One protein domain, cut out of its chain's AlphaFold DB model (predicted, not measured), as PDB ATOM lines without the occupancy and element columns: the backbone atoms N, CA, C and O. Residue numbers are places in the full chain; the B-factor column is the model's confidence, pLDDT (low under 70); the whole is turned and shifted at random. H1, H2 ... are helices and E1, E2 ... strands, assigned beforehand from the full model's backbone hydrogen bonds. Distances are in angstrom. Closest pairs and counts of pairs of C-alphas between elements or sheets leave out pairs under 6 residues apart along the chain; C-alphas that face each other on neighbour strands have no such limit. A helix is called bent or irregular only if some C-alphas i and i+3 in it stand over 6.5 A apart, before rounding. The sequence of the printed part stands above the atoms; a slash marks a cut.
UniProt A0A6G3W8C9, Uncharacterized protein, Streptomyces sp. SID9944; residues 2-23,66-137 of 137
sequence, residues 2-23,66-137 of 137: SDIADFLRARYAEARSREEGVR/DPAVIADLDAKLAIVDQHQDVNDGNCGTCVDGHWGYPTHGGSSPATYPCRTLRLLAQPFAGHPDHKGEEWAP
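What this domain is: This is residues 2 to 23 and 66 to 137 of the 137 residues of an uncharacterized protein of Streptomyces sp. SID9944 (UniProt A0A6G3W8C9). Two long helices, H1 and H2, lie side by side and run opposite ways, and H3 packs at a slant on the first part of H1, with the short H4 beside H3. Beyond the end of the pair where H1 begins and H2 ends lies a small two-stranded hairpin, E1 and E2, whose long loop, residues 97 to 107, makes the far tip of the rod. The printed part has 94 residues, with four named helices and two named strands in the order H1, H2, E1, E2, H3, H4; the sheet, E1 - E2, is antiparallel and the class is mostly helix. The whole is loose, with a radius of gyration of the C-alphas of 15.6 A, and spans 58 by 28 by 19 A.

How they stand to each other: E1, residues 90 to 96, and E2, residues 108 to 111, form an antiparallel hairpin, with 115 degrees between their directions. N 91 and O 110, at 2.8 A, and N 96 and O 108, at 2.7 A, are within hydrogen-bond range. The closest C-alphas of E1 and H2, residues 67 to 82, are those of Thr 93 and Gln 82, 6.5 A apart. H2 touches H1, residues 4 to 20, at a shallow tilt of 16 degrees, opposite ways; their closest C-alphas, those of Val 80 and Ala 5, are 6.0 A apart. H1, with residues 4 to 11 alone, touches H3, residues 115 to 124, at a steep tilt of 48 degrees, the same way; the closest C-alphas, those of Leu 8 and Ala 121, are 6.6 A apart. H3 is irregular: C-alphas 120 and 123 are 7.0 A apart. H2 and H3 are close but not clearly touching, with the closest C-alphas, those of Val 80 and Leu 117, at 6.8 A. H3 and H4, residues 132 to 135, only just touch, with 3 pairs of C-alphas within 8 A, the closest those of Arg 118 and Trp 135 at 5.1 A. H1 is apart from both strands. Each O i to N i+4 pair is within hydrogen-bond range in H1 and H2, and 4 of 6 are in H3; H4 is too short for such a pair.

Where its parts are: E1 is 10.4 A long from first to last C-alpha and E2 8.8 A. H1 begins at C-alpha 4 (-19.890, 48.769, 79.684) and is 24.0 A long. H2 is 22.5 A long and ends at C-alpha 82 (-18.759, 47.695, 92.631). H3 is 15.1 A long; H4, 5.8 A long, ends at C-alpha 135 (-13.260, 49.956, 75.693).

The domain as a whole: The C-alphas of Arg 23 and Thr 103 are the two farthest apart, at 57.8 A. Residues 24 to 65, in the link from H1 to H2, are not printed; C-alphas 23 and 66 are 10.2 A apart across the cut. The link from E1 to E2 is long, with 11 residues. The mean pLDDT of the printed part is 87.4, and residue 2 and residues 97 to 107 are under 70.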
ATOM      1  N   SER A   2     -26.336  50.856  75.902       62.06
ATOM      2  CA  SER A   2     -25.948  50.107  77.102       62.06
ATOM      3  C   SER A   2     -24.531  50.500  77.489       62.06
ATOM      4  O   SER A   2     -23.651  50.671  76.638       62.06
ATOM      5  N   ASP A   3     -24.338  50.688  78.775       89.06
ATOM      6  CA  ASP A   3     -23.051  51.015  79.342       89.06
ATOM      7  C   ASP A   3     -22.162  49.751  79.450       89.06
ATOM      8  O   ASP A   3     -22.670  48.629  79.380       89.06
ATOM      9  N   ILE A   4     -20.835  49.896  79.583       94.56
ATOM     10  CA  ILE A   4     -19.890  48.769  79.684       94.56
ATOM     11  C   ILE A   4     -20.265  47.829  80.836       94.56
ATOM     12  O   ILE A   4     -20.103  46.617  80.709       94.56
ATOM     13  N   ALA A   5     -20.800  48.358  81.943       94.88
ATOM     14  CA  ALA A   5     -21.236  47.552  83.075       94.88
ATOM     15  C   ALA A   5     -22.418  46.649  82.693       94.88
ATOM     16  O   ALA A   5     -22.392  45.457  82.988       94.88
ATOM     17  N   ASP A   6     -23.413  47.174  81.975       95.06
ATOM     18  CA  ASP A   6     -24.556  46.381  81.504       95.06
ATOM     19  C   ASP A   6     -24.127  45.323  80.487       95.06
ATOM     20  O   ASP A   6     -24.567  44.174  80.559       95.06
ATOM     21  N   PHE A   7     -23.216  45.687  79.580       95.81
ATOM     22  CA  PHE A   7     -22.610  44.744  78.646       95.81
ATOM     23  C   PHE A   7     -21.904  43.599  79.388       95.81
ATOM     24  O   PHE A   7     -22.176  42.428  79.118       95.81
ATOM     25  N   LEU A   8     -21.042  43.916  80.359       97.06
ATOM     26  CA  LEU A   8     -20.308  42.920  81.138       97.06
ATOM     27  C   LEU A   8     -21.237  42.033  81.969       97.06
ATOM     28  O   LEU A   8     -21.047  40.819  81.980       97.06
ATOM     29  N   ARG A   9     -22.271  42.602  82.604       97.19
ATOM     30  CA  ARG A   9     -23.296  41.822  83.317       97.19
ATOM     31  C   ARG A   9     -23.959  40.813  82.394       97.19
ATOM     32  O   ARG A   9     -24.030  39.636  82.738       97.19
ATOM     33  N   ALA A  10     -24.389  41.248  81.210       96.62
ATOM     34  CA  ALA A  10     -25.009  40.362  80.233       96.62
ATOM     35  C   ALA A  10     -24.044  39.254  79.779       96.62
ATOM     36  O   ALA A  10     -24.413  38.082  79.775       96.62
ATOM     37  N   ARG A  11     -22.790  39.596  79.448       97.25
ATOM     38  CA  ARG A  11     -21.808  38.611  78.965       97.25
ATOM     39  C   ARG A  11     -21.410  37.596  80.038       97.25
ATOM     40  O   ARG A  11     -21.313  36.408  79.737       97.25
ATOM     41  N   TYR A  12     -21.206  38.025  81.282       97.62
ATOM     42  CA  TYR A  12     -20.879  37.100  82.367       97.62
ATOM     43  C   TYR A  12     -22.086  36.273  82.820       97.62
ATOM     44  O   TYR A  12     -21.906  35.099  83.129       97.62
ATOM     45  N   ALA A  13     -23.309  36.811  82.773       96.00
ATOM     46  CA  ALA A  13     -24.520  36.022  83.007       96.00
ATOM     47  C   ALA A  13     -24.706  34.924  81.943       96.00
ATOM     48  O   ALA A  13     -25.018  33.783  82.280       96.00
ATOM     49  N   GLU A  14     -24.453  35.231  80.667       96.00
ATOM     50  CA  GLU A  14     -24.464  34.238  79.584       96.00
ATOM     51  C   GLU A  14     -23.371  33.175  79.754       96.00
ATOM     52  O   GLU A  14     -23.636  31.986  79.573       96.00
ATOM     53  N   ALA A  15     -22.151  33.584  80.114       96.94
ATOM     54  CA  ALA A  15     -21.055  32.654  80.384       96.94
ATOM     55  C   ALA A  15     -21.379  31.728  81.566       96.94
ATOM     56  O   ALA A  15     -21.146  30.525  81.484       96.94
ATOM     57  N   ARG A  16     -21.984  32.276  82.625       97.06
ATOM     58  CA  ARG A  16     -22.411  31.526  83.808       97.06
ATOM     59  C   ARG A  16     -23.508  30.520  83.469       97.06
ATOM     60  O   ARG A  16     -23.374  29.356  83.814       97.06
ATOM     61  N   SER A  17     -24.530  30.939  82.723       95.88
ATOM     62  CA  SER A  17     -25.600  30.052  82.242       95.88
ATOM     63  C   SER A  17     -25.061  28.911  81.371       95.88
ATOM     64  O   SER A  17     -25.483  27.763  81.507       95.88
ATOM     65  N   ARG A  18     -24.069  29.195  80.515       95.38
ATOM     66  CA  ARG A  18     -23.399  28.166  79.710       95.38
ATOM     67  C   ARG A  18     -22.669  27.147  80.578       95.38
ATOM     68  O   ARG A  18     -22.797  25.958  80.312       95.38
ATOM     69  N   GLU A  19     -21.932  27.610  81.583       96.75
ATOM     70  CA  GLU A  19     -21.211  26.740  82.516       96.75
ATOM     71  C   GLU A  19     -22.174  25.884  83.350       96.75
ATOM     72  O   GLU A  19     -21.993  24.677  83.463       96.75
ATOM     73  N   GLU A  20     -23.263  26.469  83.857       94.50
ATOM     74  CA  GLU A  20     -24.315  25.732  84.573       94.50
ATOM     75  C   GLU A  20     -25.007  24.681  83.696       94.50
ATOM     76  O   GLU A  20     -25.449  23.643  84.193       94.50
ATOM     77  N   GLY A  21     -25.084  24.932  82.387       92.56
ATOM     78  CA  GLY A  21     -25.607  23.995  81.399       92.56
ATOM     79  C   GLY A  21     -24.654  22.850  81.042       92.56
ATOM     80  O   GLY A  21     -25.075  21.921  80.350       92.56
ATOM     81  N   VAL A  22     -23.390  22.879  81.486       92.94
ATOM     82  CA  VAL A  22     -22.427  21.808  81.205       92.94
ATOM     83  C   VAL A  22     -22.887  20.514  81.872       92.94
ATOM     84  O   VAL A  22     -23.232  20.461  83.053       92.94
ATOM     85  N   ARG A  23     -22.865  19.431  81.095       91.06
ATOM     86  CA  ARG A  23     -23.207  18.078  81.536       91.06
ATOM     87  C   ARG A  23     -22.001  17.172  81.362       91.06
ATOM     88  O   ARG A  23     -21.305  17.239  80.351       91.06
ATOM     89  N   ASP A  66     -17.997  23.384  86.504       96.19
ATOM     90  CA  ASP A  66     -16.827  23.554  87.350       96.19
ATOM     91  C   ASP A  66     -17.115  24.647  88.400       96.19
ATOM     92  O   ASP A  66     -17.276  25.825  88.054       96.19
ATOM     93  N   PRO A  67     -17.164  24.306  89.704       95.69
ATOM     94  CA  PRO A  67     -17.447  25.283  90.749       95.69
ATOM     95  C   PRO A  67     -16.405  26.409  90.811       95.69
ATOM     96  O   PRO A  67     -16.741  27.513  91.236       95.69
ATOM     97  N   ALA A  68     -15.160  26.169  90.382       97.69
ATOM     98  CA  ALA A  68     -14.136  27.207  90.327       97.69
ATOM     99  C   ALA A  68     -14.418  28.224  89.212       97.69
ATOM    100  O   ALA A  68     -14.209  29.419  89.415       97.69
ATOM    101  N   VAL A  69     -14.937  27.770  88.065       97.44
ATOM    102  CA  VAL A  69     -15.342  28.650  86.957       97.44
ATOM    103  C   VAL A  69     -16.554  29.487  87.359       97.44
ATOM    104  O   VAL A  69     -16.552  30.699  87.150       97.44
ATOM    105  N   ILE A  70     -17.557  28.878  87.999       97.38
ATOM    106  CA  ILE A  70     -18.717  29.616  88.523       97.38
ATOM    107  C   ILE A  70     -18.278  30.680  89.535       97.38
ATOM    108  O   ILE A  70     -18.668  31.838  89.404       97.38
ATOM    109  N   ALA A  71     -17.415  30.326  90.492       97.94
ATOM    110  CA  ALA A  71     -16.920  31.272  91.491       97.94
ATOM    111  C   ALA A  71     -16.120  32.434  90.871       97.94
ATOM    112  O   ALA A  71     -16.238  33.573  91.321       97.94
ATOM    113  N   ASP A  72     -15.323  32.171  89.833       98.31
ATOM    114  CA  ASP A  72     -14.601  33.206  89.085       98.31
ATOM    115  C   ASP A  72     -15.555  34.152  88.331       98.31
ATOM    116  O   ASP A  72     -15.378  35.372  88.366       98.31
ATOM    117  N   LEU A  73     -16.604  33.619  87.697       98.00
ATOM    118  CA  LEU A  73     -17.633  34.424  87.030       98.00
ATOM    119  C   LEU A  73     -18.420  35.283  88.028       98.00
ATOM    120  O   LEU A  73     -18.623  36.474  87.781       98.00
ATOM    121  N   ASP A  74     -18.797  34.711  89.171       97.69
ATOM    122  CA  ASP A  74     -19.476  35.430  90.251       97.69
ATOM    123  C   ASP A  74     -18.580  36.548  90.819       97.69
ATOM    124  O   ASP A  74     -19.041  37.669  91.042       97.69
ATOM    125  N   ALA A  75     -17.275  36.296  90.982       98.12
ATOM    126  CA  ALA A  75     -16.317  37.314  91.409       98.12
ATOM    127  C   ALA A  75     -16.193  38.460  90.391       98.12
ATOM    128  O   ALA A  75     -16.157  39.631  90.776       98.12
ATOM    129  N   LYS A  76     -16.168  38.155  89.088       98.06
ATOM    130  CA  LYS A  76     -16.133  39.173  88.024       98.06
ATOM    131  C   LYS A  76     -17.406  40.013  87.994       98.06
ATOM    132  O   LYS A  76     -17.307  41.231  87.868       98.06
ATOM    133  N   LEU A  77     -18.576  39.399  88.170       96.81
ATOM    134  CA  LEU A  77     -19.846  40.119  88.310       96.81
ATOM    135  C   LEU A  77     -19.836  41.047  89.530       96.81
ATOM    136  O   LEU A  77     -20.179  42.220  89.406       96.81
ATOM    137  N   ALA A  78     -19.346  40.568  90.675       96.88
ATOM    138  CA  ALA A  78     -19.218  41.393  91.873       96.88
ATOM    139  C   ALA A  78     -18.279  42.596  91.665       96.88
ATOM    140  O   ALA A  78     -18.567  43.688  92.155       96.88
ATOM    141  N   ILE A  79     -17.181  42.433  90.912       96.81
ATOM    142  CA  ILE A  79     -16.313  43.557  90.522       96.81
ATOM    143  C   ILE A  79     -17.091  44.553  89.654       96.81
ATOM    144  O   ILE A  79     -17.031  45.755  89.903       96.81
ATOM    145  N   VAL A  80     -17.853  44.088  88.661       96.06
ATOM    146  CA  VAL A  80     -18.669  44.978  87.816       96.06
ATOM    147  C   VAL A  80     -19.664  45.782  88.656       96.06
ATOM    148  O   VAL A  80     -19.797  46.987  88.459       96.06
ATOM    149  N   ASP A  81     -20.310  45.150  89.633       94.44
ATOM    150  CA  ASP A  81     -21.307  45.805  90.480       94.44
ATOM    151  C   ASP A  81     -20.728  46.830  91.454       94.44
ATOM    152  O   ASP A  81     -21.426  47.782  91.811       94.44
ATOM    153  N   GLN A  82     -19.465  46.678  91.851       94.12
ATOM    154  CA  GLN A  82     -18.759  47.695  92.631       94.12
ATOM    155  C   GLN A  82     -18.438  48.924  91.769       94.12
ATOM    156  O   GLN A  82     -18.594  50.057  92.218       94.12
ATOM    157  N   HIS A  83     -18.059  48.719  90.508       92.81
ATOM    158  CA  HIS A  83     -17.576  49.774  89.622       92.81
ATOM    159  C   HIS A  83     -18.716  50.473  88.866       92.81
ATOM    160  O   HIS A  83     -18.850  50.343  87.653       92.81
ATOM    161  N   GLN A  84     -19.517  51.260  89.578       87.06
ATOM    162  CA  GLN A  84     -20.621  52.032  88.994       87.06
ATOM    163  C   GLN A  84     -20.180  53.436  88.556       87.06
ATOM    164  O   GLN A  84     -19.243  54.003  89.128       87.06
ATOM    165  N   ASP A  85     -20.874  54.003  87.567       87.31
ATOM    166  CA  ASP A  85     -20.822  55.437  87.272       87.31
ATOM    167  C   ASP A  85     -21.686  56.188  88.295       87.31
ATOM    168  O   ASP A  85     -22.914  56.142  88.231       87.31
ATOM    169  N   VAL A  86     -21.054  56.801  89.299       79.94
ATOM    170  CA  VAL A  86     -21.767  57.404  90.448       79.94
ATOM    171  C   VAL A  86     -21.729  58.931  90.466       79.94
ATOM    172  O   VAL A  86     -22.407  59.533  91.290       79.94
ATOM    173  N   ASN A  87     -20.928  59.562  89.602       73.31
ATOM    174  CA  ASN A  87     -20.703  61.013  89.589       73.31
ATOM    175  C   ASN A  87     -20.521  61.523  88.144       73.31
ATOM    176  O   ASN A  87     -19.488  62.122  87.831       73.31
ATOM    177  N   ASP A  88     -21.501  61.246  87.279       80.44
ATOM    178  CA  ASP A  88     -21.596  61.741  85.897       80.44
ATOM    179  C   ASP A  88     -20.302  61.564  85.073       80.44
ATOM    180  O   ASP A  88     -19.692  62.530  84.608       80.44
ATOM    181  N   GLY A  89     -19.870  60.314  84.893       84.06
ATOM    182  CA  GLY A  89     -18.666  59.945  84.144       84.06
ATOM    183  C   GLY A  89     -17.474  59.564  85.022       84.06
ATOM    184  O   GLY A  89     -16.335  59.567  84.550       84.06
ATOM    185  N   ASN A  90     -17.708  59.210  86.287       87.62
ATOM    186  CA  ASN A  90     -16.668  58.868  87.256       87.62
ATOM    187  C   ASN A  90     -16.994  57.567  87.990       87.62
ATOM    188  O   ASN A  90     -18.101  57.360  88.490       87.62
ATOM    189  N   CYS A  91     -15.990  56.702  88.107       89.06
ATOM    190  CA  CYS A  91     -16.124  55.429  88.791       89.06
ATOM    191  C   CYS A  91     -16.203  55.633  90.306       89.06
ATOM    192  O   CYS A  91     -15.339  56.277  90.896       89.06
ATOM    193  N   GLY A  92     -17.202  55.025  90.945       85.25
ATOM    194  CA  GLY A  92     -17.400  55.123  92.395       85.25
ATOM    195  C   GLY A  92     -16.387  54.363  93.249       85.25
ATOM    196  O   GLY A  92     -16.311  54.595  94.451       85.25
ATOM    197  N   THR A  93     -15.610  53.462  92.646       88.00
ATOM    198  CA  THR A  93     -14.618  52.631  93.351       88.00
ATOM    199  C   THR A  93     -13.191  53.049  93.043       88.00
ATOM    200  O   THR A  93     -12.344  53.091  93.934       88.00
ATOM    201  N   CYS A  94     -12.904  53.329  91.774       87.75
ATOM    202  CA  CYS A  94     -11.558  53.665  91.341       87.75
ATOM    203  C   CYS A  94     -11.248  55.130  91.619       87.75
ATOM    204  O   CYS A  94     -12.032  56.016  91.285       87.75
ATOM    205  N   VAL A  95     -10.040  55.383  92.104       82.00
ATOM    206  CA  VAL A  95      -9.454  56.718  92.153       82.00
ATOM    207  C   VAL A  95      -8.213  56.766  91.267       82.00
ATOM    208  O   VAL A  95      -7.443  55.805  91.209       82.00
ATOM    209  N   ASP A  96      -8.022  57.876  90.565       70.81
ATOM    210  CA  ASP A  96      -6.711  58.289  90.096       70.81
ATOM    211  C   ASP A  96      -5.941  58.917  91.272       70.81
ATOM    212  O   ASP A  96      -6.488  59.593  92.145       70.81
ATOM    213  N   GLY A  97      -4.658  58.594  91.398       59.97
ATOM    214  CA  GLY A  97      -3.867  59.117  92.507       59.97
ATOM    215  C   GLY A  97      -2.592  58.338  92.736       59.97
ATOM    216  O   GLY A  97      -2.606  57.208  93.218       59.97
ATOM    217  N   HIS A  98      -1.471  58.975  92.403       55.44
ATOM    218  CA  HIS A  98      -0.158  58.555  92.873       55.44
ATOM    219  C   HIS A  98      -0.184  58.493  94.404       55.44
ATOM    220  O   HIS A  98      -0.569  59.457  95.062       55.44
ATOM    221  N   TRP A  99       0.219  57.358  94.971       43.69
ATOM    222  CA  TRP A  99       0.352  57.181  96.415       43.69
ATOM    223  C   TRP A  99       1.340  58.212  96.994       43.69
ATOM    224  O   TRP A  99       2.552  58.060  96.861       43.69
ATOM    225  N   GLY A 100       0.823  59.256  97.650       47.25
ATOM    226  CA  GLY A 100       1.598  60.258  98.384       47.25
ATOM    227  C   GLY A 100       0.862  60.713  99.649       47.25
ATOM    228  O   GLY A 100      -0.163  61.380  99.574       47.25
ATOM    229  N   TYR A 101       1.369  60.325 100.821       50.28
ATOM    230  CA  TYR A 101       0.917  60.757 102.159       50.28
ATOM    231  C   TYR A 101       1.306  62.242 102.438       50.28
ATOM    232  O   TYR A 101       2.300  62.692 101.868       50.28
ATOM    233  N   PRO A 102       0.747  62.963 103.447       51.62
ATOM    234  CA  PRO A 102      -0.610  62.948 104.016       51.62
ATOM    235  C   PRO A 102      -1.020  64.315 104.625       51.62
ATOM    236  O   PRO A 102      -1.115  64.434 105.848       51.62
ATOM    237  N   THR A 103      -1.212  65.385 103.857       54.16
ATOM    238  CA  THR A 103      -1.730  66.622 104.485       54.16
ATOM    239  C   THR A 103      -3.077  67.061 103.955       54.16
ATOM    240  O   THR A 103      -3.931  67.363 104.778       54.16
ATOM    241  N   HIS A 104      -3.363  66.976 102.655       49.03
ATOM    242  CA  HIS A 104      -4.699  67.292 102.136       49.03
ATOM    243  C   HIS A 104      -5.023  66.427 100.913       49.03
ATOM    244  O   HIS A 104      -4.228  66.346  99.983       49.03
ATOM    245  N   GLY A 105      -6.165  65.736 100.967       51.53
ATOM    246  CA  GLY A 105      -6.588  64.725 100.002       51.53
ATOM    247  C   GLY A 105      -6.633  65.232  98.562       51.53
ATOM    248  O   GLY A 105      -7.205  66.278  98.273       51.53
ATOM    249  N   GLY A 106      -6.045  64.449  97.667       52.72
ATOM    250  CA  GLY A 106      -6.056  64.681  96.230       52.72
ATOM    251  C   GLY A 106      -6.043  63.343  95.511       52.72
ATOM    252  O   GLY A 106      -5.065  63.000  94.856       52.72
ATOM    253  N   SER A 107      -7.090  62.550  95.715       65.38
ATOM    254  CA  SER A 107      -7.399  61.426  94.835       65.38
ATOM    255  C   SER A 107      -8.632  61.840  94.051       65.38
ATOM    256  O   SER A 107      -9.660  62.128  94.669       65.38
ATOM    257  N   SER A 108      -8.525  61.948  92.728       77.06
ATOM    258  CA  SER A 108      -9.701  62.225  91.903       77.06
ATOM    259  C   SER A 108     -10.350  60.885  91.572       77.06
ATOM    260  O   SER A 108      -9.655  59.881  91.427       77.06
ATOM    261  N   PRO A 109     -11.681  60.795  91.489       80.12
ATOM    262  CA  PRO A 109     -12.322  59.601  90.957       80.12
ATOM    263  C   PRO A 109     -11.778  59.288  89.560       80.12
ATOM    264  O   PRO A 109     -11.620  60.189  88.739       80.12
ATOM    265  N   ALA A 110     -11.493  58.019  89.279       86.88
ATOM    266  CA  ALA A 110     -11.077  57.637  87.937       86.88
ATOM    267  C   ALA A 110     -12.250  57.811  86.967       86.88
ATOM    268  O   ALA A 110     -13.381  57.430  87.281       86.88
ATOM    269  N   THR A 111     -11.972  58.299  85.758       89.19
ATOM    270  CA  THR A 111     -12.990  58.433  84.713       89.19
ATOM    271  C   THR A 111     -13.641  57.090  84.400       89.19
ATOM    272  O   THR A 111     -12.978  56.052  84.287       89.19
ATOM    273  N   TYR A 112     -14.955  57.124  84.245       89.56
ATOM    274  CA  TYR A 112     -15.766  55.996  83.843       89.56
ATOM    275  C   TYR A 112     -15.892  55.927  82.303       89.56
ATOM    276  O   TYR A 112     -16.048  56.966  81.667       89.56
ATOM    277  N   PRO A 113     -15.817  54.738  81.671       92.94
ATOM    278  CA  PRO A 113     -15.537  53.443  82.277       92.94
ATOM    279  C   PRO A 113     -14.080  53.344  82.721       92.94
ATOM    280  O   PRO A 113     -13.162  53.676  81.967       92.94
ATOM    281  N   CYS A 114     -13.854  52.879  83.947       92.44
ATOM    282  CA  CYS A 114     -12.504  52.777  84.493       92.44
ATOM    283  C   CYS A 114     -11.710  51.627  83.848       92.44
ATOM    284  O   CYS A 114     -12.280  50.689  83.285       92.44
ATOM    285  N   ARG A 115     -10.379  51.663  83.989       93.25
ATOM    286  CA  ARG A 115      -9.466  50.653  83.425       93.25
ATOM    287  C   ARG A 115      -9.834  49.215  83.813       93.25
ATOM    288  O   ARG A 115      -9.705  48.320  82.987       93.25
ATOM    289  N   THR A 116     -10.321  48.985  85.033       95.06
ATOM    290  CA  THR A 116     -10.753  47.651  85.488       95.06
ATOM    291  C   THR A 116     -11.867  47.081  84.612       95.06
ATOM    292  O   THR A 116     -11.751  45.951  84.147       95.06
ATOM    293  N   LEU A 117     -12.910  47.864  84.319       95.88
ATOM    294  CA  LEU A 117     -14.010  47.410  83.464       95.88
ATOM    295  C   LEU A 117     -13.551  47.191  82.020       95.88
ATOM    296  O   LEU A 117     -13.926  46.199  81.401       95.88
ATOM    297  N   ARG A 118     -12.673  48.060  81.504       95.75
ATOM    298  CA  ARG A 118     -12.079  47.888  80.166       95.75
ATOM    299  C   ARG A 118     -11.261  46.601  80.055       95.75
ATOM    300  O   ARG A 118     -11.342  45.911  79.043       95.75
ATOM    301  N   LEU A 119     -10.525  46.229  81.108       96.56
ATOM    302  CA  LEU A 119      -9.800  44.955  81.178       96.56
ATOM    303  C   LEU A 119     -10.750  43.750  81.213       96.56
ATOM    304  O   LEU A 119     -10.507  42.769  80.512       96.56
ATOM    305  N   LEU A 120     -11.843  43.830  81.978       97.12
ATOM    306  CA  LEU A 120     -12.866  42.779  82.016       97.12
ATOM    307  C   LEU A 120     -13.602  42.618  80.676       97.12
ATOM    308  O   LEU A 120     -14.071  41.523  80.373       97.12
ATOM    309  N   ALA A 121     -13.669  43.666  79.852       96.81
ATOM    310  CA  ALA A 121     -14.312  43.619  78.539       96.81
ATOM    311  C   ALA A 121     -13.461  42.952  77.447       96.81
ATOM    312  O   ALA A 121     -14.022  42.451  76.472       96.81
ATOM    313  N   GLN A 122     -12.136  42.862  77.619       95.56
ATOM    314  CA  GLN A 122     -11.219  42.345  76.590       95.56
ATOM    315  C   GLN A 122     -11.555  40.945  76.051       95.56
ATOM    316  O   GLN A 122     -11.483  40.760  74.834       95.56
ATOM    317  N   PRO A 123     -11.971  39.958  76.874       95.31
ATOM    318  CA  PRO A 123     -12.375  38.645  76.366       95.31
ATOM    319  C   PRO A 123     -13.542  38.694  75.369       95.31
ATOM    320  O   PRO A 123     -13.759  37.739  74.630       95.31
ATOM    321  N   PHE A 124     -14.288  39.801  75.333       95.50
ATOM    322  CA  PHE A 124     -15.463  39.995  74.493       95.50
ATOM    323  C   PHE A 124     -15.229  40.988  73.345       95.50
ATOM    324  O   PHE A 124     -16.196  41.421  72.727       95.50
ATOM    325  N   ALA A 125     -13.979  41.336  73.017       94.25
ATOM    326  CA  ALA A 125     -13.664  42.327  71.981       94.25
ATOM    327  C   ALA A 125     -14.229  41.992  70.582       94.25
ATOM    328  O   ALA A 125     -14.469  42.893  69.784       94.25
ATOM    329  N   GLY A 126     -14.463  40.707  70.286       92.62
ATOM    330  CA  GLY A 126     -15.101  40.252  69.042       92.62
ATOM    331  C   GLY A 126     -16.635  40.251  69.066       92.62
ATOM    332  O   GLY A 126     -17.255  39.850  68.084       92.62
ATOM    333  N   HIS A 127     -17.261  40.638  70.179       94.56
ATOM    334  CA  HIS A 127     -18.712  40.650  70.310       94.56
ATOM    335  C   HIS A 127     -19.329  41.844  69.552       94.56
ATOM    336  O   HIS A 127     -18.816  42.951  69.699       94.56
ATOM    337  N   PRO A 128     -20.445  41.683  68.807       93.69
ATOM    338  CA  PRO A 128     -21.073  42.778  68.052       93.69
ATOM    339  C   PRO A 128     -21.426  44.018  68.884       93.69
ATOM    340  O   PRO A 128     -21.314  45.139  68.400       93.69
ATOM    341  N   ASP A 129     -21.814  43.810  70.144       93.69
ATOM    342  CA  ASP A 129     -22.165  44.895  71.075       93.69
ATOM    343  C   ASP A 129     -20.954  45.488  71.825       93.69
ATOM    344  O   ASP A 129     -21.114  46.395  72.642       93.69
ATOM    345  N   HIS A 130     -19.739  44.982  71.587       93.38
ATOM    346  CA  HIS A 130     -18.525  45.546  72.174       93.38
ATOM    347  C   HIS A 130     -18.131  46.835  71.442       93.38
ATOM    348  O   HIS A 130     -18.009  46.853  70.219       93.38
ATOM    349  N   LYS A 131     -17.833  47.916  72.169       92.62
ATOM    350  CA  LYS A 131     -17.504  49.224  71.561       92.62
ATOM    351  C   LYS A 131     -16.059  49.372  71.048       92.62
ATOM    352  O   LYS A 131     -15.533  50.478  70.951       92.62
ATOM    353  N   GLY A 132     -15.403  48.264  70.711       90.56
ATOM    354  CA  GLY A 132     -14.027  48.237  70.192       90.56
ATOM    355  C   GLY A 132     -13.029  49.095  70.988       90.56
ATOM    356  O   GLY A 132     -12.859  48.903  72.192       90.56
ATOM    357  N   GLU A 133     -12.381  50.039  70.295       88.81
ATOM    358  CA  GLU A 133     -11.338  50.930  70.833       88.81
ATOM    359  C   GLU A 133     -11.804  51.796  72.014       88.81
ATOM    360  O   GLU A 133     -10.993  52.113  72.880       88.81
ATOM    361  N   GLU A 134     -13.097  52.132  72.111       89.31
ATOM    362  CA  GLU A 134     -13.642  52.901  73.245       89.31
ATOM    363  C   GLU A 134     -13.446  52.161  74.578       89.31
ATOM    364  O   GLU A 134     -13.284  52.776  75.633       89.31
ATOM    365  N   TRP A 135     -13.446  50.827  74.534       91.69
ATOM    366  CA  TRP A 135     -13.260  49.956  75.693       91.69
ATOM    367  C   TRP A 135     -11.878  49.299  75.724       91.69
ATOM    368  O   TRP A 135     -11.663  48.363  76.496       91.69
ATOM    369  N   ALA A 136     -10.926  49.786  74.924       86.62
ATOM    370  CA  ALA A 136      -9.536  49.362  75.028       86.62
ATOM    371  C   ALA A 136      -8.913  49.829  76.369       86.62
ATOM    372  O   ALA A 136      -9.309  50.878  76.892       86.62
ATOM    373  N   PRO A 137      -7.980  49.057  76.965       81.12
ATOM    374  CA  PRO A 137      -7.438  49.334  78.299       81.12
ATOM    375  C   PRO A 137      -6.650  50.638  78.423       81.12
ATOM    376  O   PRO A 137      -5.955  51.018  77.455       81.12
TER     377      PRO A 137